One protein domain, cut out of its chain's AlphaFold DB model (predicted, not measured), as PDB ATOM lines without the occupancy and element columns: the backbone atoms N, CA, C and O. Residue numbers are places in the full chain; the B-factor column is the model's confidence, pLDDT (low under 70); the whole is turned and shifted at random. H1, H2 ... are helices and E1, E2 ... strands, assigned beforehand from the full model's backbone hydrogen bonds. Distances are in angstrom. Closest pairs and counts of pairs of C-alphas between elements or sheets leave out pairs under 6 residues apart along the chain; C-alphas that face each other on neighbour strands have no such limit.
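AT A GLANCE: This is residues 7 to 130 of the 135 residues of an uncharacterized protein of Paenibacillus thalictri (UniProt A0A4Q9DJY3). One sheet of seven strands, curled like part of a barrel, wraps round the long helix H2. H1 covers part of the opposite face, the short H3 is over E4 on the same face as H2, and the hairpins E1-E2 and E3-E4 reach toward opposite ends of the long axis. The printed part has 124 residues, with three named helices and seven named strands in the order E1 E2 H1 E3 E4 E5 E6 H2 E7 H3; the class is mixed, helices and strands. The mixed sheet runs E2 E1 E7 E3 E4 E5 E6. The whole is compact, with a radius of gyration of the C-alphas of 15.4 A, yet elongated, spanning 47 by 29 by 24 A.

HOW THE PARTS SIT: The twisted sheet holds, from edge to edge, E2 (residues 17 to 25), E1 (7 to 14), E7 (117 to 121), E3 (50 to 59), E4 (64 to 71), E5 (76 to 81) and E6 (93 to 95). E7 and E3 are parallel, with N 119 and O 51 2.8 A apart. The other neighbours are antiparallel, each with backbone N and O atoms within hydrogen-bond range: N 9 and O 118 at 3.2 A for E1 and E7, N 21 and O 10 at 3.2 A for E2 and E1, N 54 and O 70 at 2.8 A for E3 and E4, N 69 and O 77 at 2.8 A for E4 and E5, and N 94 and O 81 at 2.8 A for E5 and E6. E3 to E6 form a meander, each strand the antiparallel neighbour of the one before. The sheet curls round H2, residues 97 to 114; its closest C-alphas to E3 are those of Ser 111 and Gly 51, 4.4 A apart. H3, residues 123 to 128, is over E4 at a height over the sheet of 8.3 A, slantwise to the strands at 36 degrees on the local plane. H1, residues 34 to 45, lies over E7 and E3 at a height of 9.7 A, on the opposite face, only just along the strands at 29.7 degrees to E3 on the local plane; with H2 and H3 this makes three layers, helices on both faces of a sheet. E2, H1 and E3 form a split strand-helix-strand unit, two strands running the same way with E1 and E7 between them, and its crossover is right-handed. In H1, H2 and H3 every O i to N i+4 pair is within hydrogen-bond range.

IN THESE COORDINATES: E1 begins at C-alpha 7, (3.213, 64.279, 136.845), and is 21.0 A long. E2 is 23.1 A long and bends by 51 degrees at residue 21. H1 is 16.5 A, E3 26.7 A, E4 20.5 A, E5 14.1 A and E6 6.2 A. H2 runs 25.3 A from C-alpha 97, (-8.788, 79.652, 130.102). E7 is 13.0 A, and H3, 8.7 A, ends at C-alpha 128, (-15.309, 68.439, 132.622).

THE WHOLE: The two C-alphas farthest apart are those of Gly 15 and Thr 62, 52.6 A. The printed part has no cut. The link E5 to E6, 11 residues, is long; in it residues 89 to 90 pair with residues 93 to 94 of E6. The mean pLDDT of the printed part is 81.5; residues 7 to 21, residue 30 and residues 122 to 130 are under 70.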
ATOM      1  N   GLN A   7       1.827  64.356 137.250       51.09
ATOM      2  CA  GLN A   7       3.213  64.279 136.845       51.09
ATOM      3  C   GLN A   7       4.076  64.811 137.984       51.09
ATOM      4  O   GLN A   7       3.942  65.967 138.369       51.09
ATOM      5  N   VAL A   8       4.925  63.940 138.525       53.81
ATOM      6  CA  VAL A   8       5.978  64.268 139.495       53.81
ATOM      7  C   VAL A   8       7.285  64.288 138.721       53.81
ATOM      8  O   VAL A   8       7.682  63.240 138.215       53.81
ATOM      9  N   GLN A   9       7.916  65.455 138.590       57.81
ATOM     10  CA  GLN A   9       9.176  65.603 137.851       57.81
ATOM     11  C   GLN A   9      10.329  65.926 138.798       57.81
ATOM     12  O   GLN A   9      10.249  66.944 139.480       57.81
ATOM     13  N   ASN A  10      11.386  65.104 138.794       52.03
ATOM     14  CA  ASN A  10      12.663  65.437 139.433       52.03
ATOM     15  C   ASN A  10      13.583  66.151 138.433       52.03
ATOM     16  O   ASN A  10      13.694  65.698 137.288       52.03
ATOM     17  N   HIS A  11      14.231  67.235 138.864       58.94
ATOM     18  CA  HIS A  11      15.157  68.016 138.036       58.94
ATOM     19  C   HIS A  11      16.508  68.196 138.732       58.94
ATOM     20  O   HIS A  11      16.585  68.744 139.836       58.94
ATOM     21  N   GLU A  12      17.580  67.808 138.041       51.00
ATOM     22  CA  GLU A  12      18.948  68.232 138.343       51.00
ATOM     23  C   GLU A  12      19.461  69.201 137.275       51.00
ATOM     24  O   GLU A  12      19.180  69.077 136.078       51.00
ATOM     25  N   SER A  13      20.233  70.189 137.723       49.25
ATOM     26  CA  SER A  13      20.897  71.140 136.840       49.25
ATOM     27  C   SER A  13      22.156  70.498 136.255       49.25
ATOM     28  O   SER A  13      23.177  70.420 136.934       49.25
ATOM     29  N   VAL A  14      22.111  70.092 134.984       46.28
ATOM     30  CA  VAL A  14      23.306  69.729 134.203       46.28
ATOM     31  C   VAL A  14      23.487  70.779 133.102       46.28
ATOM     32  O   VAL A  14      22.893  70.704 132.029       46.28
ATOM     33  N   GLY A  15      24.279  71.818 133.375       58.66
ATOM     34  CA  GLY A  15      24.442  72.950 132.452       58.66
ATOM     35  C   GLY A  15      23.167  73.801 132.299       58.66
ATOM     36  O   GLY A  15      22.485  74.080 133.281       58.66
ATOM     37  N   ARG A  16      22.852  74.253 131.070       52.38
ATOM     38  CA  ARG A  16      21.686  75.118 130.747       52.38
ATOM     39  C   ARG A  16      20.371  74.359 130.508       52.38
ATOM     40  O   ARG A  16      19.341  75.000 130.313       52.38
ATOM     41  N   VAL A  17      20.392  73.026 130.493       48.66
ATOM     42  CA  VAL A  17      19.230  72.184 130.173       48.66
ATOM     43  C   VAL A  17      18.834  71.394 131.416       48.66
ATOM     44  O   VAL A  17      19.652  70.670 131.979       48.66
ATOM     45  N   LYS A  18      17.576  71.518 131.850       55.72
ATOM     46  CA  LYS A  18      17.037  70.688 132.936       55.72
ATOM     47  C   LYS A  18      16.635  69.331 132.381       55.72
ATOM     48  O   LYS A  18      15.809  69.253 131.471       55.72
ATOM     49  N   LYS A  19      17.239  68.270 132.910       54.38
ATOM     50  CA  LYS A  19      16.923  66.895 132.526       54.38
ATOM     51  C   LYS A  19      15.794  66.374 133.411       54.38
ATOM     52  O   LYS A  19      15.898  66.410 134.632       54.38
ATOM     53  N   LEU A  20      14.743  65.859 132.777       59.91
ATOM     54  CA  LEU A  20      13.700  65.092 133.450       59.91
ATOM     55  C   LEU A  20      14.260  63.716 133.808       59.91
ATOM     56  O   LEU A  20      14.540  62.919 132.914       59.91
ATOM     57  N   GLU A  21      14.429  63.432 135.096       63.75
ATOM     58  CA  GLU A  21      14.963  62.131 135.517       63.75
ATOM     59  C   GLU A  21      13.889  61.055 135.640       63.75
ATOM     60  O   GLU A  21      14.122  59.886 135.342       63.75
ATOM     61  N   SER A  22      12.705  61.427 136.121       70.31
ATOM     62  CA  SER A  22      11.626  60.484 136.406       70.31
ATOM     63  C   SER A  22      10.274  61.182 136.360       70.31
ATOM     64  O   SER A  22      10.144  62.331 136.779       70.31
ATOM     65  N   CYS A  23       9.279  60.469 135.833       73.50
ATOM     66  CA  CYS A  23       7.886  60.884 135.739       73.50
ATOM     67  C   CYS A  23       7.033  59.804 136.402       73.50
ATOM     68  O   CYS A  23       6.973  58.673 135.915       73.50
ATOM     69  N   PHE A  24       6.385  60.140 137.514       78.88
ATOM     70  CA  PHE A  24       5.406  59.252 138.143       78.88
ATOM     71  C   PHE A  24       4.007  59.625 137.685       78.88
ATOM     72  O   PHE A  24       3.747  60.795 137.434       78.88
ATOM     73  N   LEU A  25       3.120  58.633 137.596       79.06
ATOM     74  CA  LEU A  25       1.732  58.819 137.193       79.06
ATOM     75  C   LEU A  25       0.794  58.130 138.186       79.06
ATOM     76  O   LEU A  25       0.709  56.903 138.225       79.06
ATOM     77  N   LEU A  26       0.041  58.913 138.961       76.69
ATOM     78  CA  LEU A  26      -0.935  58.371 139.905       76.69
ATOM     79  C   LEU A  26      -2.334  58.277 139.278       76.69
ATOM     80  O   LEU A  26      -3.095  59.244 139.274       76.69
ATOM     81  N   THR A  27      -2.701  57.085 138.801       74.62
ATOM     82  CA  THR A  27      -4.018  56.824 138.194       74.62
ATOM     83  C   THR A  27      -5.004  56.173 139.169       74.62
ATOM     84  O   THR A  27      -4.636  55.631 140.207       74.62
ATOM     85  N   GLY A  28      -6.298  56.251 138.856       72.25
ATOM     86  CA  GLY A  28      -7.361  55.588 139.614       72.25
ATOM     87  C   GLY A  28      -8.710  56.263 139.400       72.25
ATOM     88  O   GLY A  28      -8.762  57.395 138.915       72.25
ATOM     89  N   LYS A  29      -9.808  55.605 139.795       71.81
ATOM     90  CA  LYS A  29     -11.175  56.137 139.627       71.81
ATOM     91  C   LYS A  29     -11.310  57.567 140.191       71.81
ATOM     92  O   LYS A  29     -10.606  57.916 141.151       71.81
ATOM     93  N   PRO A  30     -12.190  58.417 139.630       69.94
ATOM     94  CA  PRO A  30     -12.517  59.706 140.236       69.94
ATOM     95  C   PRO A  30     -12.853  59.547 141.723       69.94
ATOM     96  O   PRO A  30     -13.466  58.556 142.113       69.94
ATOM     97  N   ARG A  31     -12.434  60.513 142.550       73.12
ATOM     98  CA  ARG A  31     -12.692  60.551 144.007       73.12
ATOM     99  C   ARG A  31     -12.059  59.436 144.856       73.12
ATOM    100  O   ARG A  31     -12.304  59.397 146.050       73.12
ATOM    101  N   VAL A  32     -11.158  58.613 144.310       81.06
ATOM    102  CA  VAL A  32     -10.423  57.585 145.091       81.06
ATOM    103  C   VAL A  32      -9.375  58.157 146.078       81.06
ATOM    104  O   VAL A  32      -8.658  57.404 146.720       81.06
ATOM    105  N   GLY A  33      -9.254  59.486 146.204       79.81
ATOM    106  CA  GLY A  33      -8.350  60.123 147.176       79.81
ATOM    107  C   GLY A  33      -6.936  60.432 146.670       79.81
ATOM    108  O   GLY A  33      -6.011  60.554 147.464       79.81
ATOM    109  N   LYS A  34      -6.736  60.583 145.357       81.69
ATOM    110  CA  LYS A  34      -5.403  60.813 144.760       81.69
ATOM    111  C   LYS A  34      -4.804  62.158 145.159       81.69
ATOM    112  O   LYS A  34      -3.685  62.188 145.658       81.69
ATOM    113  N   SER A  35      -5.576  63.238 145.074       77.94
ATOM    114  CA  SER A  35      -5.144  64.556 145.555       77.94
ATOM    115  C   SER A  35      -4.866  64.535 147.070       77.94
ATOM    116  O   SER A  35      -3.907  65.144 147.533       77.94
ATOM    117  N   THR A  36      -5.616  63.742 147.852       84.81
ATOM    118  CA  THR A  36      -5.315  63.498 149.277       84.81
ATOM    119  C   THR A  36      -3.986  62.765 149.469       84.81
ATOM    120  O   THR A  36      -3.208  63.133 150.348       84.81
ATOM    121  N   ALA A  37      -3.700  61.744 148.658       87.62
ATOM    122  CA  ALA A  37      -2.437  61.013 148.705       87.62
ATOM    123  C   ALA A  37      -1.246  61.929 148.385       87.62
ATOM    124  O   ALA A  37      -0.271  61.911 149.130       87.62
ATOM    125  N   ILE A  38      -1.356  62.788 147.365       85.31
ATOM    126  CA  ILE A  38      -0.333  63.802 147.066       85.31
ATOM    127  C   ILE A  38      -0.112  64.717 148.266       85.31
ATOM    128  O   ILE A  38       1.020  64.856 148.712       85.31
ATOM    129  N   LYS A  39      -1.177  65.320 148.816       86.12
ATOM    130  CA  LYS A  39      -1.062  66.241 149.959       86.12
ATOM    131  C   LYS A  39      -0.327  65.572 151.131       86.12
ATOM    132  O   LYS A  39       0.539  66.189 151.742       86.12
ATOM    133  N   ARG A  40      -0.593  64.284 151.385       90.56
ATOM    134  CA  ARG A  40       0.129  63.484 152.392       90.56
ATOM    135  C   ARG A  40       1.595  63.230 152.029       90.56
ATOM    136  O   ARG A  40       2.437  63.278 152.917       90.56
ATOM    137  N   ILE A  41       1.908  62.942 150.766       89.94
ATOM    138  CA  ILE A  41       3.292  62.765 150.289       89.94
ATOM    139  C   ILE A  41       4.086  64.061 150.483       89.94
ATOM    140  O   ILE A  41       5.176  64.023 151.048       89.94
ATOM    141  N   ILE A  42       3.505  65.200 150.100       90.31
ATOM    142  CA  ILE A  42       4.105  66.529 150.269       90.31
ATOM    143  C   ILE A  42       4.397  66.801 151.746       90.31
ATOM    144  O   ILE A  42       5.509  67.187 152.089       90.31
ATOM    145  N   GLN A  43       3.433  66.541 152.633       92.25
ATOM    146  CA  GLN A  43       3.621  66.715 154.076       92.25
ATOM    147  C   GLN A  43       4.699  65.797 154.662       92.25
ATOM    148  O   GLN A  43       5.405  66.205 155.577       92.25
ATOM    149  N   LYS A  44       4.822  64.561 154.164       95.00
ATOM    150  CA  LYS A  44       5.813  63.595 154.658       95.00
ATOM    151  C   LYS A  44       7.239  63.894 154.202       95.00
ATOM    152  O   LYS A  44       8.164  63.586 154.941       95.00
ATOM    153  N   ILE A  45       7.411  64.408 152.985       91.75
ATOM    154  CA  ILE A  45       8.734  64.691 152.409       91.75
ATOM    155  C   ILE A  45       9.205  66.105 152.774       91.75
ATOM    156  O   ILE A  45      10.390  66.296 153.018       91.75
ATOM    157  N   GLY A  46       8.289  67.070 152.829       93.81
ATOM    158  CA  GLY A  46       8.578  68.477 153.099       93.81
ATOM    159  C   GLY A  46       8.035  69.368 151.975       93.81
ATOM    160  O   GLY A  46       8.429  69.186 150.818       93.81
ATOM    161  N   PRO A  47       7.119  70.317 152.252       92.44
ATOM    162  CA  PRO A  47       6.502  71.167 151.230       92.44
ATOM    163  C   PRO A  47       7.499  72.053 150.469       92.44
ATOM    164  O   PRO A  47       7.239  72.436 149.331       92.44
ATOM    165  N   GLU A  48       8.657  72.354 151.051       93.44
ATOM    166  CA  GLU A  48       9.722  73.152 150.453       93.44
ATOM    167  C   GLU A  48      10.281  72.547 149.158       93.44
ATOM    168  O   GLU A  48      10.704  73.306 148.280       93.44
ATOM    169  N   TYR A  49      10.218  71.219 149.010       90.94
ATOM    170  CA  TYR A  49      10.705  70.486 147.840       90.94
ATOM    171  C   TYR A  49       9.723  70.476 146.666       90.94
ATOM    172  O   TYR A  49      10.133  70.138 145.553       90.94
ATOM    173  N   PHE A  50       8.460  70.849 146.893       92.06
ATOM    174  CA  PHE A  50       7.391  70.731 145.905       92.06
ATOM    175  C   PHE A  50       6.959  72.086 145.341       92.06
ATOM    176  O   PHE A  50       6.967  73.112 146.022       92.06
ATOM    177  N   GLY A  51       6.538  72.076 144.081       93.12
ATOM    178  CA  GLY A  51       5.880  73.191 143.408       93.12
ATOM    179  C   GLY A  51       4.914  72.702 142.338       93.12
ATOM    180  O   GLY A  51       4.709  71.502 142.175       93.12
ATOM    181  N   GLY A  52       4.306  73.636 141.614       91.81
ATOM    182  CA  GLY A  52       3.269  73.352 140.627       91.81
ATOM    183  C   GLY A  52       1.876  73.575 141.204       91.81
ATOM    184  O   GLY A  52       1.693  74.416 142.092       91.81
ATOM    185  N   PHE A  53       0.889  72.858 140.680       91.06
ATOM    186  CA  PHE A  53      -0.513  73.104 140.984       91.06
ATOM    187  C   PHE A  53      -1.343  71.823 141.011       91.06
ATOM    188  O   PHE A  53      -0.960  70.765 140.507       91.06
ATOM    189  N   TYR A  54      -2.523  71.946 141.597       88.06
ATOM    190  CA  TYR A  54      -3.564  70.941 141.550       88.06
ATOM    191  C   TYR A  54      -4.936  71.592 141.390       88.06
ATOM    192  O   TYR A  54      -5.067  72.811 141.474       88.06
ATOM    193  N   THR A  55      -5.964  70.786 141.132       85.31
ATOM    194  CA  THR A  55      -7.337  71.283 140.991       85.31
ATOM    195  C   THR A  55      -8.204  70.868 142.176       85.31
ATOM    196  O   THR A  55      -8.074  69.765 142.707       85.31
ATOM    197  N   GLU A  56      -9.099  71.756 142.606       86.31
ATOM    198  CA  GLU A  56     -10.076  71.488 143.667       86.31
ATOM    199  C   GLU A  56     -11.500  71.676 143.145       86.31
ATOM    200  O   GLU A  56     -11.798  72.648 142.453       86.31
ATOM    201  N   GLU A  57     -12.397  70.743 143.478       87.19
ATOM    202  CA  GLU A  57     -13.824  70.893 143.181       87.19
ATOM    203  C   GLU A  57     -14.447  71.930 144.124       87.19
ATOM    204  O   GLU A  57     -14.362  71.795 145.344       87.19
ATOM    205  N   ILE A  58     -15.166  72.904 143.565       89.00
ATOM    206  CA  ILE A  58     -16.061  73.776 144.329       89.00
ATOM    207  C   ILE A  58     -17.430  73.108 144.348       89.00
ATOM    208  O   ILE A  58     -17.977  72.756 143.298       89.00
ATOM    209  N   ARG A  59     -17.985  72.901 145.539       88.56
ATOM    210  CA  ARG A  59     -19.281  72.250 145.733       88.56
ATOM    211  C   ARG A  59     -20.152  73.084 146.664       88.56
ATOM    212  O   ARG A  59     -19.646  73.665 147.618       88.56
ATOM    213  N   ASN A  60     -21.452  73.101 146.394       88.06
ATOM    214  CA  ASN A  60     -22.465  73.498 147.366       88.06
ATOM    215  C   ASN A  60     -23.041  72.237 148.048       88.06
ATOM    216  O   ASN A  60     -22.484  71.145 147.915       88.06
ATOM    217  N   SER A  61     -24.147  72.377 148.782       86.69
ATOM    218  CA  SER A  61     -24.788  71.276 149.515       86.69
ATOM    219  C   SER A  61     -25.210  70.092 148.637       86.69
ATOM    220  O   SER A  61     -25.263  68.969 149.131       86.69
ATOM    221  N   THR A  62     -25.498  70.314 147.353       84.44
ATOM    222  CA  THR A  62     -26.095  69.297 146.473       84.44
ATOM    223  C   THR A  62     -25.244  68.968 145.254       84.44
ATOM    224  O   THR A  62     -25.308  67.858 144.734       84.44
ATOM    225  N   ASN A  63     -24.425  69.907 144.785       86.25
ATOM    226  CA  ASN A  63     -23.831  69.872 143.460       86.25
ATOM    227  C   ASN A  63     -22.429  70.486 143.418       86.25
ATOM    228  O   ASN A  63     -22.078  71.400 144.159       86.25
ATOM    229  N   ARG A  64     -21.626  70.014 142.458       88.50
ATOM    230  CA  ARG A  64     -20.373  70.674 142.070       88.50
ATOM    231  C   ARG A  64     -20.681  71.932 141.259       88.50
ATOM    232  O   ARG A  64     -21.319  71.827 140.214       88.50
ATOM    233  N   THR A  65     -20.235  73.090 141.719       92.44
ATOM    234  CA  THR A  65     -20.517  74.398 141.113       92.44
ATOM    235  C   THR A  65     -19.334  74.961 140.336       92.44
ATOM    236  O   THR A  65     -19.525  75.830 139.496       92.44
ATOM    237  N   GLY A  66     -18.127  74.426 140.521       91.44
ATOM    238  CA  GLY A  66     -16.965  74.890 139.774       91.44
ATOM    239  C   GLY A  66     -15.680  74.165 140.131       91.44
ATOM    240  O   GLY A  66     -15.704  73.112 140.776       91.44
ATOM    241  N   PHE A  67     -14.564  74.754 139.716       89.44
ATOM    242  CA  PHE A  67     -13.220  74.269 139.995       89.44
ATOM    243  C   PHE A  67     -12.262  75.427 140.248       89.44
ATOM    244  O   PHE A  67     -12.324  76.450 139.564       89.44
ATOM    245  N   ASN A  68     -11.343  75.221 141.188       91.81
ATOM    246  CA  ASN A  68     -10.184  76.081 141.379       91.81
ATOM    247  C   ASN A  68      -8.922  75.396 140.847       91.81
ATOM    248  O   ASN A  68      -8.764  74.185 141.013       91.81
ATOM    249  N   CYS A  69      -8.012  76.178 140.273       91.31
ATOM    250  CA  CYS A  69      -6.596  75.843 140.192       91.31
ATOM    251  C   CYS A  69      -5.921  76.377 141.457       91.31
ATOM    252  O   CYS A  69      -6.116  77.538 141.812       91.31
ATOM    253  N   VAL A  70      -5.165  75.532 142.153       92.50
ATOM    254  CA  VAL A  70      -4.488  75.868 143.406       92.50
ATOM    255  C   VAL A  70      -3.014  75.529 143.272       92.50
ATOM    256  O   VAL A  70      -2.645  74.381 143.029       92.50
ATOM    257  N   THR A  71      -2.149  76.520 143.443       94.12
ATOM    258  CA  THR A  71      -0.704  76.316 143.442       94.12
ATOM    259  C   THR A  71      -0.242  75.790 144.792       94.12
ATOM    260  O   THR A  71      -0.825  76.065 145.843       94.12
ATOM    261  N   LEU A  72       0.884  75.085 144.797       92.50
ATOM    262  CA  LEU A  72       1.529  74.654 146.038       92.50
ATOM    263  C   LEU A  72       2.169  75.807 146.829       92.50
ATOM    264  O   LEU A  72       2.528  75.624 147.986       92.50
ATOM    265  N   SER A  73       2.250  77.003 146.237       91.44
ATOM    266  CA  SER A  73       2.581  78.249 146.938       91.44
ATOM    267  C   SER A  73       1.375  78.921 147.606       91.44
ATOM    268  O   SER A  73       1.537  79.972 148.220       91.44
ATOM    269  N   GLY A  74       0.177  78.334 147.499       91.69
ATOM    270  CA  GLY A  74      -1.038  78.816 148.156       91.69
ATOM    271  C   GLY A  74      -1.860  79.824 147.351       91.69
ATOM    272  O   GLY A  74      -2.857  80.322 147.866       91.69
ATOM    273  N   LYS A  75      -1.493  80.123 146.097       95.62
ATOM    274  CA  LYS A  75      -2.353  80.911 145.202       95.62
ATOM    275  C   LYS A  75      -3.501  80.038 144.707       95.62
ATOM    276  O   LYS A  75      -3.295  78.858 144.433       95.62
ATOM    277  N   ALA A  76      -4.687  80.612 144.562       94.69
ATOM    278  CA  ALA A  76      -5.845  79.902 144.045       94.69
ATOM    279  C   ALA A  76      -6.678  80.813 143.149       94.69
ATOM    280  O   ALA A  76      -6.953  81.952 143.520       94.69
ATOM    281  N   GLU A  77      -7.119  80.289 142.010       94.81
ATOM    282  CA  GLU A  77      -8.033  80.979 141.100       94.81
ATOM    283  C   GLU A  77      -9.143  80.045 140.640       94.81
ATOM    284  O   GLU A  77      -8.933  78.844 140.444       94.81
ATOM    285  N   ARG A  78     -10.343  80.604 140.463       93.88
ATOM    286  CA  ARG A  78     -11.475  79.874 139.898       93.88
ATOM    287  C   ARG A  78     -11.295  79.785 138.391       93.88
ATOM    288  O   ARG A  78     -11.273  80.802 137.716       93.88
ATOM    289  N   ILE A  79     -11.224  78.561 137.884       92.31
ATOM    290  CA  ILE A  79     -10.965  78.278 136.463       92.31
ATOM    291  C   ILE A  79     -12.207  77.785 135.722       92.31
ATOM    292  O   ILE A  79     -12.227  77.716 134.496       92.31
ATOM    293  N   ALA A  80     -13.251  77.417 136.465       91.56
ATOM    294  CA  ALA A  80     -14.533  77.032 135.906       91.56
ATOM    295  C   ALA A  80     -15.666  77.257 136.909       91.56
ATOM    296  O   ALA A  80     -15.512  76.962 138.099       91.56
ATOM    297  N   SER A  81     -16.821  77.722 136.431       93.56
ATOM    298  CA  SER A  81     -18.023  77.944 137.246       93.56
ATOM    299  C   SER A  81     -19.299  77.706 136.448       93.56
ATOM    300  O   SER A  81     -19.346  77.997 135.255       93.56
ATOM    301  N   VAL A  82     -20.359  77.225 137.098       92.94
ATOM    302  CA  VAL A  82     -21.701  77.184 136.485       92.94
ATOM    303  C   VAL A  82     -22.237  78.589 136.200       92.94
ATOM    304  O   VAL A  82     -22.877  78.787 135.171       92.94
ATOM    305  N   ASP A  83     -21.867  79.553 137.045       94.38
ATOM    306  CA  ASP A  83     -22.288  80.958 136.972       94.38
ATOM    307  C   ASP A  83     -21.329  81.838 136.146       94.38
ATOM    308  O   ASP A  83     -21.425  83.058 136.185       94.38
ATOM    309  N   SER A  84     -20.348  81.246 135.450       94.25
ATOM    310  CA  SER A  84     -19.422  82.014 134.604       94.25
ATOM    311  C   SER A  84     -20.125  82.491 133.329       94.25
ATOM    312  O   SER A  84     -20.818  81.711 132.659       94.25
ATOM    313  N   GLU A  85     -19.890  83.761 132.991       94.44
ATOM    314  CA  GLU A  85     -20.317  84.415 131.748       94.44
ATOM    315  C   GLU A  85     -19.402  84.085 130.555       94.44
ATOM    316  O   GLU A  85     -19.661  84.532 129.439       94.44
ATOM    317  N   SER A  86     -18.347  83.286 130.763       92.88
ATOM    318  CA  SER A  86     -17.429  82.881 129.699       92.88
ATOM    319  C   SER A  86     -18.180  82.234 128.533       92.88
ATOM    320  O   SER A  86     -19.020  81.338 128.702       92.88
ATOM    321  N   SER A  87     -17.826  82.678 127.326       91.19
ATOM    322  CA  SER A  87     -18.297  82.108 126.064       91.19
ATOM    323  C   SER A  87     -17.735  80.706 125.820       91.19
ATOM    324  O   SER A  87     -18.324  79.921 125.074       91.19
ATOM    325  N   ILE A  88     -16.627  80.359 126.478       88.62
ATOM    326  CA  ILE A  88     -16.005  79.045 126.404       88.62
ATOM    327  C   ILE A  88     -16.628  78.164 127.478       88.62
ATOM    328  O   ILE A  88     -16.443  78.379 128.676       88.62
ATOM    329  N   ARG A  89     -17.368  77.139 127.052       87.62
ATOM    330  CA  ARG A  89     -18.079  76.244 127.969       87.62
ATOM    331  C   ARG A  89     -17.688  74.791 127.778       87.62
ATOM    332  O   ARG A  89     -17.523  74.316 126.659       87.62
ATOM    333  N   ILE A  90     -17.624  74.064 128.891       82.62
ATOM    334  CA  ILE A  90     -17.496  72.607 128.911       82.62
ATOM    335  C   ILE A  90     -18.611  72.041 129.797       82.62
ATOM    336  O   ILE A  90     -18.615  72.198 131.024       82.62
ATOM    337  N   GLY A  91     -19.588  71.388 129.166       84.25
ATOM    338  CA  GLY A  91     -20.821  70.976 129.833       84.25
ATOM    339  C   GLY A  91     -21.556  72.189 130.414       84.25
ATOM    340  O   GLY A  91     -21.824  73.158 129.709       84.25
ATOM    341  N   ARG A  92     -21.861  72.154 131.716       87.38
ATOM    342  CA  ARG A  92     -22.555  73.257 132.404       87.38
ATOM    343  C   ARG A  92     -21.653  74.397 132.882       87.38
ATOM    344  O   ARG A  92     -22.182  75.373 133.396       87.38
ATOM    345  N   TYR A  93     -20.333  74.285 132.756       90.25
ATOM    346  CA  TYR A  93     -19.400  75.268 133.310       90.25
ATOM    347  C   TYR A  93     -18.886  76.210 132.220       90.25
ATOM    348  O   TYR A  93     -18.447  75.736 131.171       90.25
ATOM    349  N   GLY A  94     -18.910  77.514 132.490       92.44
ATOM    350  CA  GLY A  94     -18.062  78.484 131.798       92.44
ATOM    351  C   GLY A  94     -16.628  78.370 132.310       92.44
ATOM    352  O   GLY A  94     -16.419  78.054 133.489       92.44
ATOM    353  N   VAL A  95     -15.663  78.532 131.408       90.06
ATOM    354  CA  VAL A  95     -14.242  78.244 131.620       90.06
ATOM    355  C   VAL A  95     -13.418  79.512 131.444       90.06
ATOM    356  O   VAL A  95     -13.512  80.172 130.412       90.06
ATOM    357  N   GLU A  96     -12.561  79.796 132.420       92.12
ATOM    358  CA  GLU A  96     -11.623  80.920 132.393       92.12
ATOM    359  C   GLU A  96     -10.242  80.402 131.958       92.12
ATOM    360  O   GLU A  96      -9.391  80.095 132.798       92.12
ATOM    361  N   ILE A  97     -10.040  80.218 130.645       86.88
ATOM    362  CA  ILE A  97      -8.788  79.652 130.102       86.88
ATOM    363  C   ILE A  97      -7.594  80.517 130.496       86.88
ATOM    364  O   ILE A  97      -6.626  79.988 131.035       86.88
ATOM    365  N   ASP A  98      -7.689  81.832 130.306       88.44
ATOM    366  CA  ASP A  98      -6.578  82.745 130.579       88.44
ATOM    367  C   ASP A  98      -6.175  82.713 132.060       88.44
ATOM    368  O   ASP A  98      -4.991  82.666 132.386       88.44
ATOM    369  N   ALA A  99      -7.151  82.675 132.973       88.44
ATOM    370  CA  ALA A  99      -6.897  82.538 134.407       88.44
ATOM    371  C   ALA A  99      -6.176  81.216 134.721       88.44
ATOM    372  O   ALA A  99      -5.186  81.180 135.459       88.44
ATOM    373  N   PHE A 100      -6.631  80.115 134.110       88.94
ATOM    374  CA  PHE A 100      -5.982  78.819 134.263       88.94
ATOM    375  C   PHE A 100      -4.548  78.825 133.730       88.94
ATOM    376  O   PHE A 100      -3.644  78.444 134.472       88.94
ATOM    377  N   GLU A 101      -4.330  79.253 132.486       86.38
ATOM    378  CA  GLU A 101      -3.012  79.257 131.849       86.38
ATOM    379  C   GLU A 101      -2.032  80.140 132.615       86.38
ATOM    380  O   GLU A 101      -0.948  79.677 132.975       86.38
ATOM    381  N   ASN A 102      -2.436  81.364 132.961       89.75
ATOM    382  CA  ASN A 102      -1.590  82.292 133.704       89.75
ATOM    383  C   ASN A 102      -1.128  81.693 135.035       89.75
ATOM    384  O   ASN A 102       0.067  81.725 135.349       89.75
ATOM    385  N   LEU A 103      -2.040  81.106 135.815       92.31
ATOM    386  CA  LEU A 103      -1.689  80.544 137.115       92.31
ATOM    387  C   LEU A 103      -0.908  79.228 136.992       92.31
ATOM    388  O   LEU A 103       0.108  79.046 137.670       92.31
ATOM    389  N   ALA A 104      -1.371  78.309 136.143       88.88
ATOM    390  CA  ALA A 104      -0.803  76.974 135.993       88.88
ATOM    391  C   ALA A 104       0.604  77.017 135.390       88.88
ATOM    392  O   ALA A 104       1.522  76.409 135.946       88.88
ATOM    393  N   LEU A 105       0.797  77.770 134.298       88.75
ATOM    394  CA  LEU A 105       2.098  77.897 133.640       88.75
ATOM    395  C   LEU A 105       3.105  78.579 134.564       88.75
ATOM    396  O   LEU A 105       4.197  78.047 134.759       88.75
ATOM    397  N   SER A 106       2.709  79.671 135.230       91.25
ATOM    398  CA  SER A 106       3.568  80.347 136.211       91.25
ATOM    399  C   SER A 106       3.969  79.418 137.363       91.25
ATOM    400  O   SER A 106       5.114  79.434 137.818       91.25
ATOM    401  N   ALA A 107       3.043  78.588 137.856       92.38
ATOM    402  CA  ALA A 107       3.323  77.645 138.936       92.38
ATOM    403  C   ALA A 107       4.287  76.533 138.502       92.38
ATOM    404  O   ALA A 107       5.170  76.150 139.276       92.38
ATOM    405  N   VAL A 108       4.130  76.022 137.278       89.06
ATOM    406  CA  VAL A 108       5.032  75.024 136.698       89.06
ATOM    407  C   VAL A 108       6.411  75.633 136.465       89.06
ATOM    408  O   VAL A 108       7.392  75.068 136.938       89.06
ATOM    409  N   GLU A 109       6.508  76.796 135.824       89.31
ATOM    410  CA  GLU A 109       7.786  77.462 135.558       89.31
ATOM    411  C   GLU A 109       8.553  77.756 136.853       89.31
ATOM    412  O   GLU A 109       9.732  77.405 136.983       89.31
ATOM    413  N   LEU A 110       7.877  78.322 137.858       91.00
ATOM    414  CA  LEU A 110       8.474  78.560 139.170       91.00
ATOM    415  C   LEU A 110       8.958  77.255 139.811       91.00
ATOM    416  O   LEU A 110      10.064  77.208 140.354       91.00
ATOM    417  N   SER A 111       8.151  76.195 139.743       89.88
ATOM    418  CA  SER A 111       8.504  74.882 140.284       89.88
ATOM    419  C   SER A 111       9.751  74.319 139.621       89.88
ATOM    420  O   SER A 111      10.711  73.981 140.305       89.88
ATOM    421  N   LEU A 112       9.787  74.313 138.288       85.62
ATOM    422  CA  LEU A 112      10.939  73.848 137.527       85.62
ATOM    423  C   LEU A 112      12.209  74.607 137.916       85.62
ATOM    424  O   LEU A 112      13.296  74.040 137.871       85.62
ATOM    425  N   ASN A 113      12.111  75.900 138.240       87.06
ATOM    426  CA  ASN A 113      13.244  76.758 138.603       87.06
ATOM    427  C   ASN A 113      13.696  76.643 140.060       87.06
ATOM    428  O   ASN A 113      14.876  76.845 140.332       87.06
ATOM    429  N   THR A 114      12.790  76.345 140.987       89.56
ATOM    430  CA  THR A 114      13.058  76.518 142.427       89.56
ATOM    431  C   THR A 114      12.829  75.265 143.262       89.56
ATOM    432  O   THR A 114      13.208  75.240 144.432       89.56
ATOM    433  N   LYS A 115      12.207  74.230 142.692       88.88
ATOM    434  CA  LYS A 115      11.747  73.040 143.406       88.88
ATOM    435  C   LYS A 115      12.383  71.784 142.841       88.88
ATOM    436  O   LYS A 115      12.832  71.743 141.700       88.88
ATOM    437  N   LYS A 116      12.428  70.751 143.678       87.50
ATOM    438  CA  LYS A 116      12.913  69.428 143.281       87.50
ATOM    439  C   LYS A 116      11.825  68.640 142.579       87.50
ATOM    440  O   LYS A 116      12.132  67.885 141.672       87.50
ATOM    441  N   ILE A 117      10.574  68.838 142.991       87.94
ATOM    442  CA  ILE A 117       9.434  68.070 142.516       87.94
ATOM    443  C   ILE A 117       8.331  69.007 142.024       87.94
ATOM    444  O   ILE A 117       7.735  69.746 142.805       87.94
ATOM    445  N   THR A 118       7.998  68.925 140.738       89.50
ATOM    446  CA  THR A 118       6.798  69.578 140.188       89.50
ATOM    447  C   THR A 118       5.608  68.636 140.267       89.50
ATOM    448  O   THR A 118       5.739  67.491 139.853       89.50
ATOM    449  N   VAL A 119       4.470  69.118 140.768       89.19
ATOM    450  CA  VAL A 119       3.166  68.441 140.809       89.19
ATOM    451  C   VAL A 119       2.223  69.134 139.833       89.19
ATOM    452  O   VAL A 119       2.091  70.356 139.854       89.19
ATOM    453  N   ILE A 120       1.543  68.352 139.003       86.50
ATOM    454  CA  ILE A 120       0.529  68.837 138.058       86.50
ATOM    455  C   ILE A 120      -0.676  67.909 138.176       86.50
ATOM    456  O   ILE A 120      -0.554  66.775 137.750       86.50
ATOM    457  N   ASP A 121      -1.804  68.329 138.756       78.88
ATOM    458  CA  ASP A 121      -3.035  67.509 138.806       78.88
ATOM    459  C   ASP A 121      -4.068  67.997 137.773       78.88
ATOM    460  O   ASP A 121      -4.795  68.965 138.007       78.88
ATOM    461  N   GLU A 122      -4.167  67.301 136.637       64.62
ATOM    462  CA  GLU A 122      -5.051  67.674 135.511       64.62
ATOM    463  C   GLU A 122      -6.514  67.203 135.659       64.62
ATOM    464  O   GLU A 122      -7.298  67.205 134.705       64.62
ATOM    465  N   THR A 123      -6.928  66.752 136.846       59.19
ATOM    466  CA  THR A 123      -8.209  66.044 136.984       59.19
ATOM    467  C   THR A 123      -9.465  66.869 136.811       59.19
ATOM    468  O   THR A 123     -10.451  66.306 136.340       59.19
ATOM    469  N   GLY A 124      -9.483  68.146 137.188       54.38
ATOM    470  CA  GLY A 124     -10.693  68.966 137.089       54.38
ATOM    471  C   GLY A 124     -11.115  69.205 135.639       54.38
ATOM    472  O   GLY A 124     -12.230  68.857 135.248       54.38
ATOM    473  N   PHE A 125     -10.188  69.712 134.825       58.25
ATOM    474  CA  PHE A 125     -10.442  70.140 133.447       58.25
ATOM    475  C   PHE A 125     -10.753  68.962 132.510       58.25
ATOM    476  O   PHE A 125     -11.762  68.955 131.807       58.25
ATOM    477  N   MET A 126      -9.959  67.889 132.585       54.91
ATOM    478  CA  MET A 126     -10.201  66.661 131.817       54.91
ATOM    479  C   MET A 126     -11.491  65.940 132.252       54.91
ATOM    480  O   MET A 126     -12.143  65.288 131.435       54.91
ATOM    481  N   GLN A 127     -11.909  66.050 133.524       53.41
ATOM    482  CA  GLN A 127     -13.201  65.502 133.956       53.41
ATOM    483  C   GLN A 127     -14.385  66.283 133.395       53.41
ATOM    484  O   GLN A 127     -15.402  65.650 133.101       53.41
ATOM    485  N   MET A 128     -14.268  67.609 133.240       57.09
ATOM    486  CA  MET A 128     -15.309  68.439 132.622       57.09
ATOM    487  C   MET A 128     -15.639  67.949 131.208       57.09
ATOM    488  O   MET A 128     -16.812  67.880 130.856       57.09
ATOM    489  N   LEU A 129     -14.630  67.502 130.452       51.59
ATOM    490  CA  LEU A 129     -14.780  66.960 129.095       51.59
ATOM    491  C   LEU A 129     -15.434  65.564 129.038       51.59
ATOM    492  O   LEU A 129     -15.811  65.112 127.963       51.59
ATOM    493  N   SER A 130     -15.544  64.848 130.166       47.34
ATOM    494  CA  SER A 130     -15.767  63.391 130.154       47.34
ATOM    495  C   SER A 130     -17.144  62.884 130.606       47.34
ATOM    496  O   SER A 130     -17.351  61.672 130.534       47.34
TER     497      SER A 130